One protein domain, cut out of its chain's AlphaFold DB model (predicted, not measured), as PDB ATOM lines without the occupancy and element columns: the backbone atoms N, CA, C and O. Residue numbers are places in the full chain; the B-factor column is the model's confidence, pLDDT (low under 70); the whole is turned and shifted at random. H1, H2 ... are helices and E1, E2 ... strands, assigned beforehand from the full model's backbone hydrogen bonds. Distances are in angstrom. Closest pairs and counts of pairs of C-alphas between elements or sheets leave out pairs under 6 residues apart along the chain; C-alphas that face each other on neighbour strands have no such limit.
ATOM      1  N   ARG A  46     204.690 162.102 195.582       85.44
ATOM      2  CA  ARG A  46     204.727 162.156 197.054       85.44
ATOM      3  C   ARG A  46     206.149 162.121 197.593       85.44
ATOM      4  O   ARG A  46     206.477 162.926 198.461       85.44
ATOM      5  N   GLU A  47     206.996 161.242 197.067       86.88
ATOM      6  CA  GLU A  47     208.417 161.171 197.421       86.88
ATOM      7  C   GLU A  47     209.124 162.501 197.154       86.88
ATOM      8  O   GLU A  47     209.864 163.008 198.001       86.88
ATOM      9  N   ARG A  48     208.854 163.111 195.993       88.88
ATOM     10  CA  ARG A  48     209.415 164.413 195.631       88.88
ATOM     11  C   ARG A  48     208.950 165.523 196.570       88.88
ATOM     12  O   ARG A  48     209.779 166.322 196.999       88.88
ATOM     13  N   GLU A  49     207.661 165.594 196.896       90.88
ATOM     14  CA  GLU A  49     207.149 166.585 197.854       90.88
ATOM     15  C   GLU A  49     207.703 166.347 199.270       90.88
ATOM     16  O   GLU A  49     208.032 167.307 199.966       90.88
ATOM     17  N   GLY A  50     207.905 165.086 199.669       92.56
ATOM     18  CA  GLY A  50     208.586 164.731 200.913       92.56
ATOM     19  C   GLY A  50     210.024 165.255 200.959       92.56
ATOM     20  O   GLY A  50     210.414 165.926 201.913       92.56
ATOM     21  N   LEU A  51     210.800 165.036 199.894       94.69
ATOM     22  CA  LEU A  51     212.161 165.570 199.768       94.69
ATOM     23  C   LEU A  51     212.197 167.103 199.780       94.69
ATOM     24  O   LEU A  51     213.077 167.697 200.405       94.69
ATOM     25  N   LEU A  52     211.237 167.750 199.117       93.69
ATOM     26  CA  LEU A  52     211.109 169.205 199.131       93.69
ATOM     27  C   LEU A  52     210.822 169.736 200.536       93.69
ATOM     28  O   LEU A  52     211.424 170.732 200.927       93.69
ATOM     29  N   ALA A  53     209.959 169.072 201.307       93.88
ATOM     30  CA  ALA A  53     209.671 169.465 202.684       93.88
ATOM     31  C   ALA A  53     210.934 169.421 203.559       93.88
ATOM     32  O   ALA A  53     211.242 170.406 204.233       93.88
ATOM     33  N   ILE A  54     211.712 168.335 203.473       95.31
ATOM     34  CA  ILE A  54     212.980 168.197 204.205       95.31
ATOM     35  C   ILE A  54     213.971 169.290 203.771       95.31
ATOM     36  O   ILE A  54     214.592 169.939 204.609       95.31
ATOM     37  N   ALA A  55     214.096 169.550 202.466       94.00
ATOM     38  CA  ALA A  55     214.993 170.585 201.947       94.00
ATOM     39  C   ALA A  55     214.587 172.010 202.381       94.00
ATOM     40  O   ALA A  55     215.451 172.840 202.667       94.00
ATOM     41  N   ILE A  56     213.284 172.305 202.462       93.62
ATOM     42  CA  ILE A  56     212.770 173.583 202.981       93.62
ATOM     43  C   ILE A  56     213.086 173.724 204.473       93.62
ATOM     44  O   ILE A  56     213.509 174.799 204.914       93.62
ATOM     45  N   GLU A  57     212.886 172.663 205.257       94.62
ATOM     46  CA  GLU A  57     213.192 172.657 206.686       94.62
ATOM     47  C   GLU A  57     214.691 172.865 206.936       94.62
ATOM     48  O   GLU A  57     215.065 173.757 207.703       94.62
ATOM     49  N   GLU A  58     215.549 172.131 206.225       95.94
ATOM     50  CA  GLU A  58     217.006 172.269 206.295       95.94
ATOM     51  C   GLU A  58     217.439 173.714 205.987       95.94
ATOM     52  O   GLU A  58     218.146 174.332 206.794       95.94
ATOM     53  N   LYS A  59     216.931 174.304 204.895       93.19
ATOM     54  CA  LYS A  59     217.224 175.691 204.490       93.19
ATOM     55  C   LYS A  59     216.759 176.692 205.548       93.19
ATOM     56  O   LYS A  59     217.452 177.666 205.854       93.19
ATOM     57  N   THR A  60     215.592 176.450 206.140       94.38
ATOM     58  CA  THR A  60     215.013 177.299 207.189       94.38
ATOM     59  C   THR A  60     215.838 177.246 208.471       94.38
ATOM     60  O   THR A  60     216.115 178.285 209.077       94.38
ATOM     61  N   LEU A  61     216.258 176.052 208.893       93.56
ATOM     62  CA  LEU A  61     217.129 175.869 210.051       93.56
ATOM     63  C   LEU A  61     218.477 176.555 209.825       93.56
ATOM     64  O   LEU A  61     218.942 177.281 210.706       93.56
ATOM     65  N   LYS A  62     219.052 176.424 208.624       93.38
ATOM     66  CA  LYS A  62     220.293 177.110 208.255       93.38
ATOM     67  C   LYS A  62     220.161 178.629 208.365       93.38
ATOM     68  O   LYS A  62     220.963 179.262 209.049       93.38
ATOM     69  N   ALA A  63     219.096 179.206 207.809       93.75
ATOM     70  CA  ALA A  63     218.830 180.641 207.909       93.75
ATOM     71  C   ALA A  63     218.664 181.115 209.368       93.75
ATOM     72  O   ALA A  63     219.188 182.163 209.747       93.75
ATOM     73  N   LYS A  64     217.989 180.329 210.222       94.12
ATOM     74  CA  LYS A  64     217.852 180.624 211.663       94.12
ATOM     75  C   LYS A  64     219.200 180.591 212.395       94.12
ATOM     76  O   LYS A  64     219.413 181.392 213.307       94.12
ATOM     77  N   ILE A  65     220.100 179.679 212.021       93.44
ATOM     78  CA  ILE A  65     221.464 179.605 212.567       93.44
ATOM     79  C   ILE A  65     222.270 180.835 212.146       93.44
ATOM     80  O   ILE A  65     222.909 181.455 212.998       93.44
ATOM     81  N   ASP A  66     222.206 181.205 210.867       92.94
ATOM     82  CA  ASP A  66     222.959 182.329 210.300       92.94
ATOM     83  C   ASP A  66     222.478 183.683 210.850       92.94
ATOM     84  O   ASP A  66     223.285 184.582 211.096       92.94
ATOM     85  N   ALA A  67     221.181 183.815 211.149       94.88
ATOM     86  CA  ALA A  67     220.624 184.988 211.825       94.88
ATOM     87  C   ALA A  67     221.156 185.166 213.263       94.88
ATOM     88  O   ALA A  67     221.197 186.282 213.791       94.88
ATOM     89  N   LYS A  68     221.596 184.083 213.922       92.00
ATOM     90  CA  LYS A  68     222.164 184.142 215.276       92.00
ATOM     91  C   LYS A  68     223.663 184.436 215.225       92.00
ATOM     92  O   LYS A  68     224.482 183.562 214.946       92.00
ATOM     93  N   ARG A  69     224.048 185.657 215.608       87.12
ATOM     94  CA  ARG A  69     225.464 186.080 215.637       87.12
ATOM     95  C   ARG A  69     226.298 185.401 216.728       87.12
ATOM     96  O   ARG A  69     227.434 185.030 216.467       87.12
ATOM     97  N   ARG A  70     225.750 185.230 217.936       91.44
ATOM     98  CA  ARG A  70     226.478 184.659 219.085       91.44
ATOM     99  C   ARG A  70     226.261 183.157 219.208       91.44
ATOM    100  O   ARG A  70     225.158 182.668 218.946       91.44
ATOM    101  N   ASP A  71     227.295 182.454 219.661       92.50
ATOM    102  CA  ASP A  71     227.112 181.093 220.144       92.50
ATOM    103  C   ASP A  71     226.270 181.111 221.424       92.50
ATOM    104  O   ASP A  71     226.471 181.922 222.326       92.50
ATOM    105  N   SER A  72     225.245 180.273 221.453       94.62
ATOM    106  CA  SER A  72     224.268 180.206 222.538       94.62
ATOM    107  C   SER A  72     223.663 178.814 222.567       94.62
ATOM    108  O   SER A  72     223.633 178.136 221.539       94.62
ATOM    109  N   ALA A  73     223.109 178.406 223.710       94.56
ATOM    110  CA  ALA A  73     222.415 177.122 223.826       94.56
ATOM    111  C   ALA A  73     221.343 176.951 222.732       94.56
ATOM    112  O   ALA A  73     221.284 175.915 222.076       94.56
ATOM    113  N   GLY A  74     220.583 178.012 222.439       94.12
ATOM    114  CA  GLY A  74     219.605 178.012 221.350       94.12
ATOM    115  C   GLY A  74     220.221 177.887 219.949       94.12
ATOM    116  O   GLY A  74     219.642 177.223 219.094       94.12
ATOM    117  N   LYS A  75     221.394 178.486 219.685       95.00
ATOM    118  CA  LYS A  75     222.099 178.305 218.400       95.00
ATOM    119  C   LYS A  75     222.614 176.871 218.253       95.00
ATOM    120  O   LYS A  75     222.444 176.286 217.189       95.00
ATOM    121  N   ARG A  76     223.170 176.285 219.317       94.81
ATOM    122  CA  ARG A  76     223.630 174.886 219.327       94.81
ATOM    123  C   ARG A  76     222.482 173.897 219.126       94.81
ATOM    124  O   ARG A  76     222.635 172.960 218.351       94.81
ATOM    125  N   ALA A  77     221.320 174.147 219.732       95.69
ATOM    126  CA  ALA A  77     220.115 173.351 219.502       95.69
ATOM    127  C   ALA A  77     219.657 173.400 218.033       95.69
ATOM    128  O   ALA A  77     219.381 172.360 217.441       95.69
ATOM    129  N   LEU A  78     219.652 174.587 217.411       95.44
ATOM    130  CA  LEU A  78     219.349 174.719 215.980       95.44
ATOM    131  C   LEU A  78     220.376 173.997 215.101       95.44
ATOM    132  O   LEU A  78     219.990 173.362 214.129       95.44
ATOM    133  N   ILE A  79     221.669 174.063 215.441       93.88
ATOM    134  CA  ILE A  79     222.722 173.324 214.724       93.88
ATOM    135  C   ILE A  79     222.492 171.813 214.827       93.88
ATOM    136  O   ILE A  79     222.647 171.116 213.829       93.88
ATOM    137  N   ALA A  80     222.107 171.304 215.999       93.31
ATOM    138  CA  ALA A  80     221.783 169.891 216.172       93.31
ATOM    139  C   ALA A  80     220.579 169.480 215.306       93.31
ATOM    140  O   ALA A  80     220.683 168.523 214.546       93.31
ATOM    141  N   GLN A  81     219.490 170.254 215.333       95.25
ATOM    142  CA  GLN A  81     218.323 170.023 214.468       95.25
ATOM    143  C   GLN A  81     218.693 170.066 212.982       95.25
ATOM    144  O   GLN A  81     218.292 169.197 212.212       95.25
ATOM    145  N   TRP A  82     219.502 171.048 212.578       95.69
ATOM    146  CA  TRP A  82     219.969 171.173 211.200       95.69
ATOM    147  C   TRP A  82     220.803 169.966 210.770       95.69
ATOM    148  O   TRP A  82     220.613 169.473 209.666       95.69
ATOM    149  N   ARG A  83     221.683 169.446 211.636       93.38
ATOM    150  CA  ARG A  83     222.476 168.238 211.351       93.38
ATOM    151  C   ARG A  83     221.597 167.005 211.144       93.38
ATOM    152  O   ARG A  83     221.847 166.257 210.206       93.38
ATOM    153  N   GLU A  84     220.571 166.815 211.970       94.62
ATOM    154  CA  GLU A  84     219.620 165.703 211.820       94.62
ATOM    155  C   GLU A  84     218.822 165.812 210.514       94.62
ATOM    156  O   GLU A  84     218.736 164.849 209.752       94.62
ATOM    157  N   CYS A  85     218.304 167.005 210.217       94.06
ATOM    158  CA  CYS A  85     217.571 167.275 208.981       94.06
ATOM    159  C   CYS A  85     218.465 167.075 207.743       94.06
ATOM    160  O   CYS A  85     218.086 166.400 206.786       94.06
ATOM    161  N   ASN A  86     219.700 167.581 207.791       94.81
ATOM    162  CA  ASN A  86     220.673 167.442 206.714       94.81
ATOM    163  C   ASN A  86     221.098 165.974 206.513       94.81
ATOM    164  O   ASN A  86     221.213 165.508 205.384       94.81
ATOM    165  N   TYR A  87     221.288 165.209 207.593       94.06
ATOM    166  CA  TYR A  87     221.521 163.763 207.519       94.06
ATOM    167  C   TYR A  87     220.377 163.040 206.796       94.06
ATOM    168  O   TYR A  87     220.623 162.278 205.861       94.06
ATOM    169  N   ALA A  88     219.128 163.313 207.188       95.75
ATOM    170  CA  ALA A  88     217.951 162.713 206.565       95.75
ATOM    171  C   ALA A  88     217.846 163.066 205.072       95.75
ATOM    172  O   ALA A  88     217.568 162.186 204.255       95.75
ATOM    173  N   LEU A  89     218.135 164.321 204.708       95.81
ATOM    174  CA  LEU A  89     218.112 164.783 203.321       95.81
ATOM    175  C   LEU A  89     219.119 164.030 202.444       95.81
ATOM    176  O   LEU A  89     218.736 163.487 201.412       95.81
ATOM    177  N   TYR A  90     220.390 163.959 202.855       94.69
ATOM    178  CA  TYR A  90     221.422 163.248 202.089       94.69
ATOM    179  C   TYR A  90     221.107 161.760 201.957       94.69
ATOM    180  O   TYR A  90     221.268 161.194 200.876       94.69
ATOM    181  N   ARG A  91     220.601 161.136 203.028       96.06
ATOM    182  CA  ARG A  91     220.218 159.722 203.010       96.06
ATOM    183  C   ARG A  91     219.091 159.456 202.006       96.06
ATOM    184  O   ARG A  91     219.174 158.514 201.223       96.06
ATOM    185  N   ALA A  92     218.060 160.303 202.009       95.50
ATOM    186  CA  ALA A  92     216.914 160.175 201.113       95.50
ATOM    187  C   ALA A  92     217.277 160.477 199.648       95.50
ATOM    188  O   ALA A  92     216.811 159.792 198.740       95.50
ATOM    189  N   LEU A  93     218.153 161.458 199.408       95.62
ATOM    190  CA  LEU A  93     218.668 161.760 198.072       95.62
ATOM    191  C   LEU A  93     219.524 160.621 197.508       95.62
ATOM    192  O   LEU A  93     219.362 160.272 196.340       95.62
ATOM    193  N   ALA A  94     220.395 160.027 198.327       94.69
ATOM    194  CA  ALA A  94     221.189 158.867 197.930       94.69
ATOM    195  C   ALA A  94     220.291 157.677 197.572       94.69
ATOM    196  O   ALA A  94     220.421 157.124 196.481       94.69
ATOM    197  N   ALA A  95     219.315 157.357 198.431       93.75
ATOM    198  CA  ALA A  95     218.355 156.284 198.183       93.75
ATOM    199  C   ALA A  95     217.588 156.488 196.866       93.75
ATOM    200  O   ALA A  95     217.487 155.566 196.062       93.75
ATOM    201  N   ARG A  96     217.114 157.714 196.601       92.62
ATOM    202  CA  ARG A  96     216.419 158.053 195.349       92.62
ATOM    203  C   ARG A  96     217.317 157.935 194.114       92.62
ATOM    204  O   ARG A  96     216.828 157.613 193.038       92.62
ATOM    205  N   ALA A  97     218.614 158.194 194.257       90.94
ATOM    206  CA  ALA A  97     219.591 158.015 193.188       90.94
ATOM    207  C   ALA A  97     220.023 156.545 193.000       90.94
ATOM    208  O   ALA A  97     220.882 156.275 192.164       90.94
ATOM    209  N   GLY A  98     219.473 155.603 193.779       92.19
ATOM    210  CA  GLY A  98     219.898 154.201 193.771       92.19
ATOM    211  C   GLY A  98     221.294 153.982 194.365       92.19
ATOM    212  O   GLY A  98     221.907 152.942 194.138       92.19
ATOM    213  N   ILE A  99     221.812 154.959 195.113       93.31
ATOM    214  CA  ILE A  99     223.122 154.913 195.762       93.31
ATOM    215  C   ILE A  99     222.928 154.429 197.198       93.31
ATOM    216  O   ILE A  99     221.983 154.841 197.874       93.31
ATOM    217  N   ASN A 100     223.840 153.588 197.696       94.19
ATOM    218  CA  ASN A 100     223.828 153.181 199.097       94.19
ATOM    219  C   ASN A 100     223.932 154.422 200.010       94.19
ATOM    220  O   ASN A 100     224.964 155.092 200.008       94.19
ATOM    221  N   PRO A 101     222.919 154.741 200.832       93.25
ATOM    222  CA  PRO A 101     222.961 155.959 201.630       93.25
ATOM    223  C   PRO A 101     224.109 155.989 202.640       93.25
ATOM    224  O   PRO A 101     224.689 157.049 202.864       93.25
ATOM    225  N   GLU A 102     224.486 154.832 203.190       92.81
ATOM    226  CA  GLU A 102     225.561 154.726 204.184       92.81
ATOM    227  C   GLU A 102     226.955 154.970 203.578       92.81
ATOM    228  O   GLU A 102     227.885 155.321 204.306       92.81
ATOM    229  N   SER A 103     227.111 154.834 202.250       90.88
ATOM    230  CA  SER A 103     228.355 155.200 201.556       90.88
ATOM    231  C   SER A 103     228.478 156.704 201.324       90.88
ATOM    232  O   SER A 103     229.576 157.181 201.076       90.88
ATOM    233  N   ILE A 104     227.378 157.457 201.420       93.00
ATOM    234  CA  ILE A 104     227.338 158.917 201.248       93.00
ATOM    235  C   ILE A 104     227.360 159.627 202.598       93.00
ATOM    236  O   ILE A 104     228.043 160.638 202.774       93.00
ATOM    237  N   VAL A 105     226.604 159.109 203.563       92.12
ATOM    238  CA  VAL A 105     226.503 159.677 204.901       92.12
ATOM    239  C   VAL A 105     226.326 158.562 205.919       92.12
ATOM    240  O   VAL A 105     225.451 157.718 205.770       92.12
ATOM    241  N   SER A 106     227.129 158.570 206.978       91.25
ATOM    242  CA  SER A 106     227.022 157.582 208.050       91.25
ATOM    243  C   SER A 106     226.888 158.244 209.414       91.25
ATOM    244  O   SER A 106     227.347 159.367 209.649       91.25
ATOM    245  N   ARG A 107     226.228 157.539 210.334       92.50
ATOM    246  CA  ARG A 107     226.096 157.941 211.736       92.50
ATOM    247  C   ARG A 107     226.822 156.948 212.622       92.50
ATOM    248  O   ARG A 107     226.517 155.759 212.631       92.50
ATOM    249  N   ASN A 108     227.749 157.445 213.432       90.06
ATOM    250  CA  ASN A 108     228.353 156.632 214.471       90.06
ATOM    251  C   ASN A 108     227.306 156.340 215.557       90.06
ATOM    252  O   ASN A 108     226.849 157.251 216.242       90.06
ATOM    253  N   LEU A 109     226.945 155.070 215.735       87.62
ATOM    254  CA  LEU A 109     225.915 154.651 216.692       87.62
ATOM    255  C   LEU A 109     226.302 154.894 218.160       87.62
ATOM    256  O   LEU A 109     225.423 155.030 219.003       87.62
ATOM    257  N   LYS A 110     227.602 154.961 218.472       87.31
ATOM    258  CA  LYS A 110     228.098 155.190 219.838       87.31
ATOM    259  C   LYS A 110     228.159 156.674 220.185       87.31
ATOM    260  O   LYS A 110     227.865 157.047 221.312       87.31
ATOM    261  N   THR A 111     228.569 157.514 219.235       86.81
ATOM    262  CA  THR A 111     228.804 158.949 219.482       86.81
ATOM    263  C   THR A 111     227.721 159.857 218.904       86.81
ATOM    264  O   THR A 111     227.736 161.057 219.154       86.81
ATOM    265  N   GLY A 112     226.815 159.324 218.081       84.69
ATOM    266  CA  GLY A 112     225.840 160.101 217.315       84.69
ATOM    267  C   GLY A 112     226.464 160.977 216.221       84.69
ATOM    268  O   GLY A 112     225.746 161.704 215.538       84.69
ATOM    269  N   LYS A 113     227.791 160.935 216.030       88.44
ATOM    270  CA  LYS A 113     228.490 161.788 215.065       88.44
ATOM    271  C   LYS A 113     228.108 161.391 213.640       88.44
ATOM    272  O   LYS A 113     228.306 160.246 213.241       88.44
ATOM    273  N   VAL A 114     227.602 162.360 212.884       89.62
ATOM    274  CA  VAL A 114     227.335 162.235 211.447       89.62
ATOM    275  C   VAL A 114     228.601 162.581 210.661       89.62
ATOM    276  O   VAL A 114     229.245 163.594 210.942       89.62
ATOM    277  N   VAL A 115     228.945 161.743 209.685       89.88
ATOM    278  CA  VAL A 115     230.072 161.921 208.760       89.88
ATOM    279  C   VAL A 115     229.541 161.879 207.331       89.88
ATOM    280  O   VAL A 115     228.757 160.997 206.992       89.88
ATOM    281  N   TYR A 116     229.964 162.838 206.508       89.00
ATOM    282  CA  TYR A 116     229.649 162.898 205.081       89.00
ATOM    283  C   TYR A 116     230.880 162.462 204.289       89.00
ATOM    284  O   TYR A 116     231.960 163.020 204.479       89.00
ATOM    285  N   HIS A 117     230.718 161.479 203.411       88.62
ATOM    286  CA  HIS A 117     231.805 160.893 202.628       88.62
ATOM    287  C   HIS A 117     231.907 161.611 201.286       88.62
ATOM    288  O   HIS A 117     231.352 161.181 200.281       88.62
ATOM    289  N   THR A 118     232.590 162.755 201.281       86.12
ATOM    290  CA  THR A 118     232.669 163.652 200.115       86.12
ATOM    291  C   THR A 118     233.421 163.063 198.921       86.12
ATOM    292  O   THR A 118     233.241 163.519 197.797       86.12
ATOM    293  N   GLU A 119     234.276 162.074 199.175       83.94
ATOM    294  CA  GLU A 119     235.082 161.371 198.170       83.94
ATOM    295  C   GLU A 119     234.381 160.121 197.624       83.94
ATOM    296  O   GLU A 119     234.889 159.489 196.705       83.94
ATOM    297  N   ALA A 120     233.223 159.751 198.181       82.25
ATOM    298  CA  ALA A 120     232.498 158.572 197.741       82.25
ATOM    299  C   ALA A 120     231.954 158.750 196.320       82.25
ATOM    300  O   ALA A 120     231.363 159.784 195.979       82.25
ATOM    301  N   ASP A 121     232.074 157.689 195.525       77.44
ATOM    302  CA  ASP A 121     231.425 157.594 194.225       77.44
ATOM    303  C   ASP A 121     229.911 157.795 194.405       77.44
ATOM    304  O   ASP A 121     229.236 157.072 195.139       77.44
ATOM    305  N   GLY A 122     229.380 158.844 193.773       84.44
ATOM    306  CA  GLY A 122     227.972 159.233 193.880       84.44
ATOM    307  C   GLY A 122     227.672 160.406 194.822       84.44
ATOM    308  O   GLY A 122     226.569 160.954 194.752       84.44
ATOM    309  N   TYR A 123     228.631 160.887 195.624       86.06
ATOM    310  CA  TYR A 123     228.430 162.091 196.448       86.06
ATOM    311  C   TYR A 123     228.097 163.323 195.590       86.06
ATOM    312  O   TYR A 123     227.180 164.087 195.898       86.06
ATOM    313  N   VAL A 124     228.777 163.472 194.448       90.25
ATOM    314  CA  VAL A 124     228.512 164.541 193.471       90.25
ATOM    315  C   VAL A 124     227.089 164.454 192.907       90.25
ATOM    316  O   VAL A 124     226.424 165.480 192.764       90.25
ATOM    317  N   THR A 125     226.584 163.246 192.644       91.19
ATOM    318  CA  THR A 125     225.204 163.023 192.181       91.19
ATOM    319  C   THR A 125     224.190 163.476 193.231       91.19
ATOM    320  O   THR A 125     223.223 164.167 192.909       91.19
ATOM    321  N   VAL A 126     224.435 163.152 194.503       91.69
ATOM    322  CA  VAL A 126     223.585 163.587 195.622       91.69
ATOM    323  C   VAL A 126     223.596 165.110 195.773       91.69
ATOM    324  O   VAL A 126     222.539 165.718 195.961       91.69
ATOM    325  N   LEU A 127     224.760 165.751 195.625       91.75
ATOM    326  CA  LEU A 127     224.868 167.211 195.622       91.75
ATOM    327  C   LEU A 127     224.094 167.857 194.467       91.75
ATOM    328  O   LEU A 127     223.397 168.851 194.681       91.75
ATOM    329  N   ALA A 128     224.180 167.294 193.261       91.69
ATOM    330  CA  ALA A 128     223.426 167.779 192.110       91.69
ATOM    331  C   ALA A 128     221.910 167.691 192.361       91.69
ATOM    332  O   ALA A 128     221.200 168.682 192.195       91.69
ATOM    333  N   ALA A 129     221.427 166.557 192.878       92.38
ATOM    334  CA  ALA A 129     220.016 166.377 193.221       92.38
ATOM    335  C   ALA A 129     219.543 167.352 194.318       92.38
ATOM    336  O   ALA A 129     218.437 167.891 194.250       92.38
ATOM    337  N   ARG A 130     220.391 167.641 195.315       93.00
ATOM    338  CA  ARG A 130     220.110 168.670 196.330       93.00
ATOM    339  C   ARG A 130     219.972 170.056 195.699       93.00
ATOM    340  O   ARG A 130     219.057 170.801 196.052       93.00
ATOM    341  N   ARG A 131     220.858 170.403 194.762       91.25
ATOM    342  CA  ARG A 131     220.811 171.685 194.049       91.25
ATOM    343  C   ARG A 131     219.513 171.841 193.258       91.25
ATOM    344  O   ARG A 131     218.874 172.884 193.354       91.25
ATOM    345  N   GLU A 132     219.072 170.794 192.568       91.81
ATOM    346  CA  GLU A 132     217.795 170.809 191.846       91.81
ATOM    347  C   GLU A 132     216.594 171.071 192.764       91.81
ATOM    348  O   GLU A 132     215.686 171.817 192.385       91.81
ATOM    349  N   LEU A 133     216.587 170.503 193.979       92.12
ATOM    350  CA  LEU A 133     215.545 170.785 194.974       92.12
ATOM    351  C   LEU A 133     215.543 172.261 195.374       92.12
ATOM    352  O   LEU A 133     214.480 172.872 195.461       92.12
ATOM    353  N   TYR A 134     216.713 172.858 195.594       90.81
ATOM    354  CA  TYR A 134     216.811 174.278 195.934       90.81
ATOM    355  C   TYR A 134     216.376 175.189 194.795       90.81
ATOM    356  O   TYR A 134     215.662 176.164 195.042       90.81
ATOM    357  N   ASP A 135     216.739 174.854 193.560       90.50
ATOM    358  CA  ASP A 135     216.269 175.576 192.384       90.50
ATOM    359  C   ASP A 135     214.741 175.470 192.261       90.50
ATOM    360  O   ASP A 135     214.072 176.453 191.933       90.50
ATOM    361  N   ASP A 136     214.156 174.310 192.578       90.12
ATOM    362  CA  ASP A 136     212.701 174.128 192.591       90.12
ATOM    363  C   ASP A 136     212.014 174.956 193.678       90.12
ATOM    364  O   ASP A 136     211.035 175.655 193.405       90.12
ATOM    365  N   ILE A 137     212.568 174.958 194.890       90.62
ATOM    366  CA  ILE A 137     212.103 175.811 195.987       90.62
ATOM    367  C   ILE A 137     212.153 177.283 195.563       90.62
ATOM    368  O   ILE A 137     211.158 177.993 195.707       90.62
ATOM    369  N   ALA A 138     213.261 177.741 194.978       89.31
ATOM    370  CA  ALA A 138     213.410 179.121 194.520       89.31
ATOM    371  C   ALA A 138     212.378 179.490 193.439       89.31
ATOM    372  O   ALA A 138     211.762 180.560 193.501       89.31
ATOM    373  N   ARG A 139     212.122 178.594 192.475       88.38
ATOM    374  CA  ARG A 139     211.072 178.789 191.460       88.38
ATOM    375  C   ARG A 139     209.680 178.870 192.086       88.38
ATOM    376  O   ARG A 139     208.899 179.751 191.714       88.38
ATOM    377  N   ARG A 140     209.359 177.987 193.038       87.25
ATOM    378  CA  ARG A 140     208.072 177.983 193.757       87.25
ATOM    379  C   ARG A 140     207.886 179.264 194.570       87.25
ATOM    380  O   ARG A 140     206.837 179.898 194.461       87.25
ATOM    381  N   GLU A 141     208.915 179.702 195.294       85.38
ATOM    382  CA  GLU A 141     208.928 180.974 196.030       85.38
ATOM    383  C   GLU A 141     208.695 182.170 195.088       85.38
ATOM    384  O   GLU A 141     207.882 183.051 195.377       85.38
ATOM    385  N   GLN A 142     209.353 182.201 193.924       82.88
ATOM    386  CA  GLN A 142     209.165 183.268 192.939       82.88
ATOM    387  C   GLN A 142     207.740 183.276 192.365       82.88
ATOM    388  O   GLN A 142     207.147 184.346 192.195       82.88
ATOM    389  N   LYS A 143     207.178 182.099 192.069       81.38
ATOM    390  CA  LYS A 143     205.798 181.963 191.584       81.38
ATOM    391  C   LYS A 143     204.798 182.443 192.637       81.38
ATOM    392  O   LYS A 143     203.907 183.217 192.296       81.38
ATOM    393  N   ALA A 144     204.986 182.057 193.899       81.62
ATOM    394  CA  ALA A 144     204.157 182.512 195.011       81.62
ATOM    395  C   ALA A 144     204.192 184.042 195.145       81.62
ATOM    396  O   ALA A 144     203.142 184.677 195.142       81.62
ATOM    397  N   ARG A 145     205.385 184.652 195.120       77.19
ATOM    398  CA  ARG A 145     205.538 186.119 195.162       77.19
ATOM    399  C   ARG A 145     204.800 186.818 194.024       77.19
ATOM    400  O   ARG A 145     204.091 187.786 194.271       77.19
ATOM    401  N   LYS A 146     204.919 186.320 192.787       78.69
ATOM    402  CA  LYS A 146     204.199 186.880 191.627       78.69
ATOM    403  C   LYS A 146     202.681 186.844 191.825       78.69
ATOM    404  O   LYS A 146     202.007 187.808 191.461       78.69
ATOM    405  N   ILE A 147     202.149 185.767 192.407       75.88
ATOM    406  CA  ILE A 147     200.719 185.640 192.721       75.88
ATOM    407  C   ILE A 147     200.325 186.658 193.792       75.88
ATOM    408  O   ILE A 147     199.399 187.430 193.556       75.88
ATOM    409  N   THR A 148     201.066 186.735 194.901       73.75
ATOM    410  CA  THR A 148     200.800 187.691 195.986       73.75
ATOM    411  C   THR A 148     200.836 189.137 195.491       73.75
ATOM    412  O   THR A 148     199.923 189.906 195.770       73.75
ATOM    413  N   THR A 149     201.831 189.518 194.684       70.06
ATOM    414  CA  THR A 149     201.901 190.866 194.093       70.06
ATOM    415  C   THR A 149     200.739 191.130 193.132       70.06
ATOM    416  O   THR A 149     200.206 192.238 193.093       70.06
ATOM    417  N   SER A 150     200.313 190.122 192.367       66.81
ATOM    418  CA  SER A 150     199.168 190.250 191.456       66.81
ATOM    419  C   SER A 150     197.844 190.387 192.212       66.81
ATOM    420  O   SER A 150     196.997 191.174 191.799       66.81
ATOM    421  N   GLN A 151     197.671 189.665 193.324       62.69
ATOM    422  CA  GLN A 151     196.523 189.802 194.226       62.69
ATOM    423  C   GLN A 151     196.510 191.179 194.896       62.69
ATOM    424  O   GLN A 151     195.520 191.892 194.765       62.69
ATOM    425  N   ALA A 152     197.637 191.624 195.458       62.09
ATOM    426  CA  ALA A 152     197.756 192.953 196.058       62.09
ATOM    427  C   ALA A 152     197.436 194.078 195.056       62.09
ATOM    428  O   ALA A 152     196.779 195.056 195.405       62.09
ATOM    429  N   ARG A 153     197.834 193.939 193.780       55.84
ATOM    430  CA  ARG A 153     197.491 194.903 192.719       55.84
ATOM    431  C   ARG A 153     196.007 194.874 192.336       55.84
ATOM    432  O   ARG A 153     195.470 195.917 191.981       55.84
ATOM    433  N   ARG A 154     195.351 193.709 192.391       56.50
ATOM    434  CA  ARG A 154     193.896 193.585 192.183       56.50
ATOM    435  C   ARG A 154     193.109 194.206 193.337       56.50
ATOM    436  O   ARG A 154     192.109 194.860 193.083       56.50
TER     437      ARG A 154
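This is residues 46 to 154 of the 199 residues of an uncharacterized protein of Candidatus Saccharibacteria bacterium (UniProt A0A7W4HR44). A helical hairpin, H1 and H2, is crossed by the long helix H4, whose residues 138 to 154 stick out as a free arm; the small strand hairpin E1 and E2 packs on H2. The printed part has 109 residues, mostly helix: H1, H2, H3, E1, E2, H4 in order, the sheet antiparallel. It is loose, radius of gyration of the C-alphas 16.5 A, spanning 58 by 38 by 22 A.

H1, residues 46 to 67, touches H2, residues 73 to 96, at a shallow tilt of 28 degrees, opposite ways; the closest C-alphas, Leu 61 and Trp 82, are 5.6 A apart. H3, residues 101 to 104, touches H2 with closest C-alphas Arg 91 and Pro 101, 4.9 A. In E1, residues 105 to 107, and E2, residues 114 to 116, N 106 and O 115 are 2.9 A apart, within hydrogen-bond range. H4, residues 123 to 154, touches H2 with residues 126 to 130 alone, closest C-alphas Ala 94 and Val 126, 5.8 A, and H1 with residues 130 to 137 alone, about perpendicular at 83 degrees, closest C-alphas Leu 52 and Leu 133, 6.3 A. Every O i to N i+4 pair is within range in H1, H2 and H4; H3 is too short for one.

H1 begins at C-alpha 46 (204.727, 162.156, 197.054); H4, 46.9 A long, ends at C-alpha 154 (193.896, 193.585, 192.183).

The printed part has no cut and no long link; pLDDT is under 70 at residues 150 to 154.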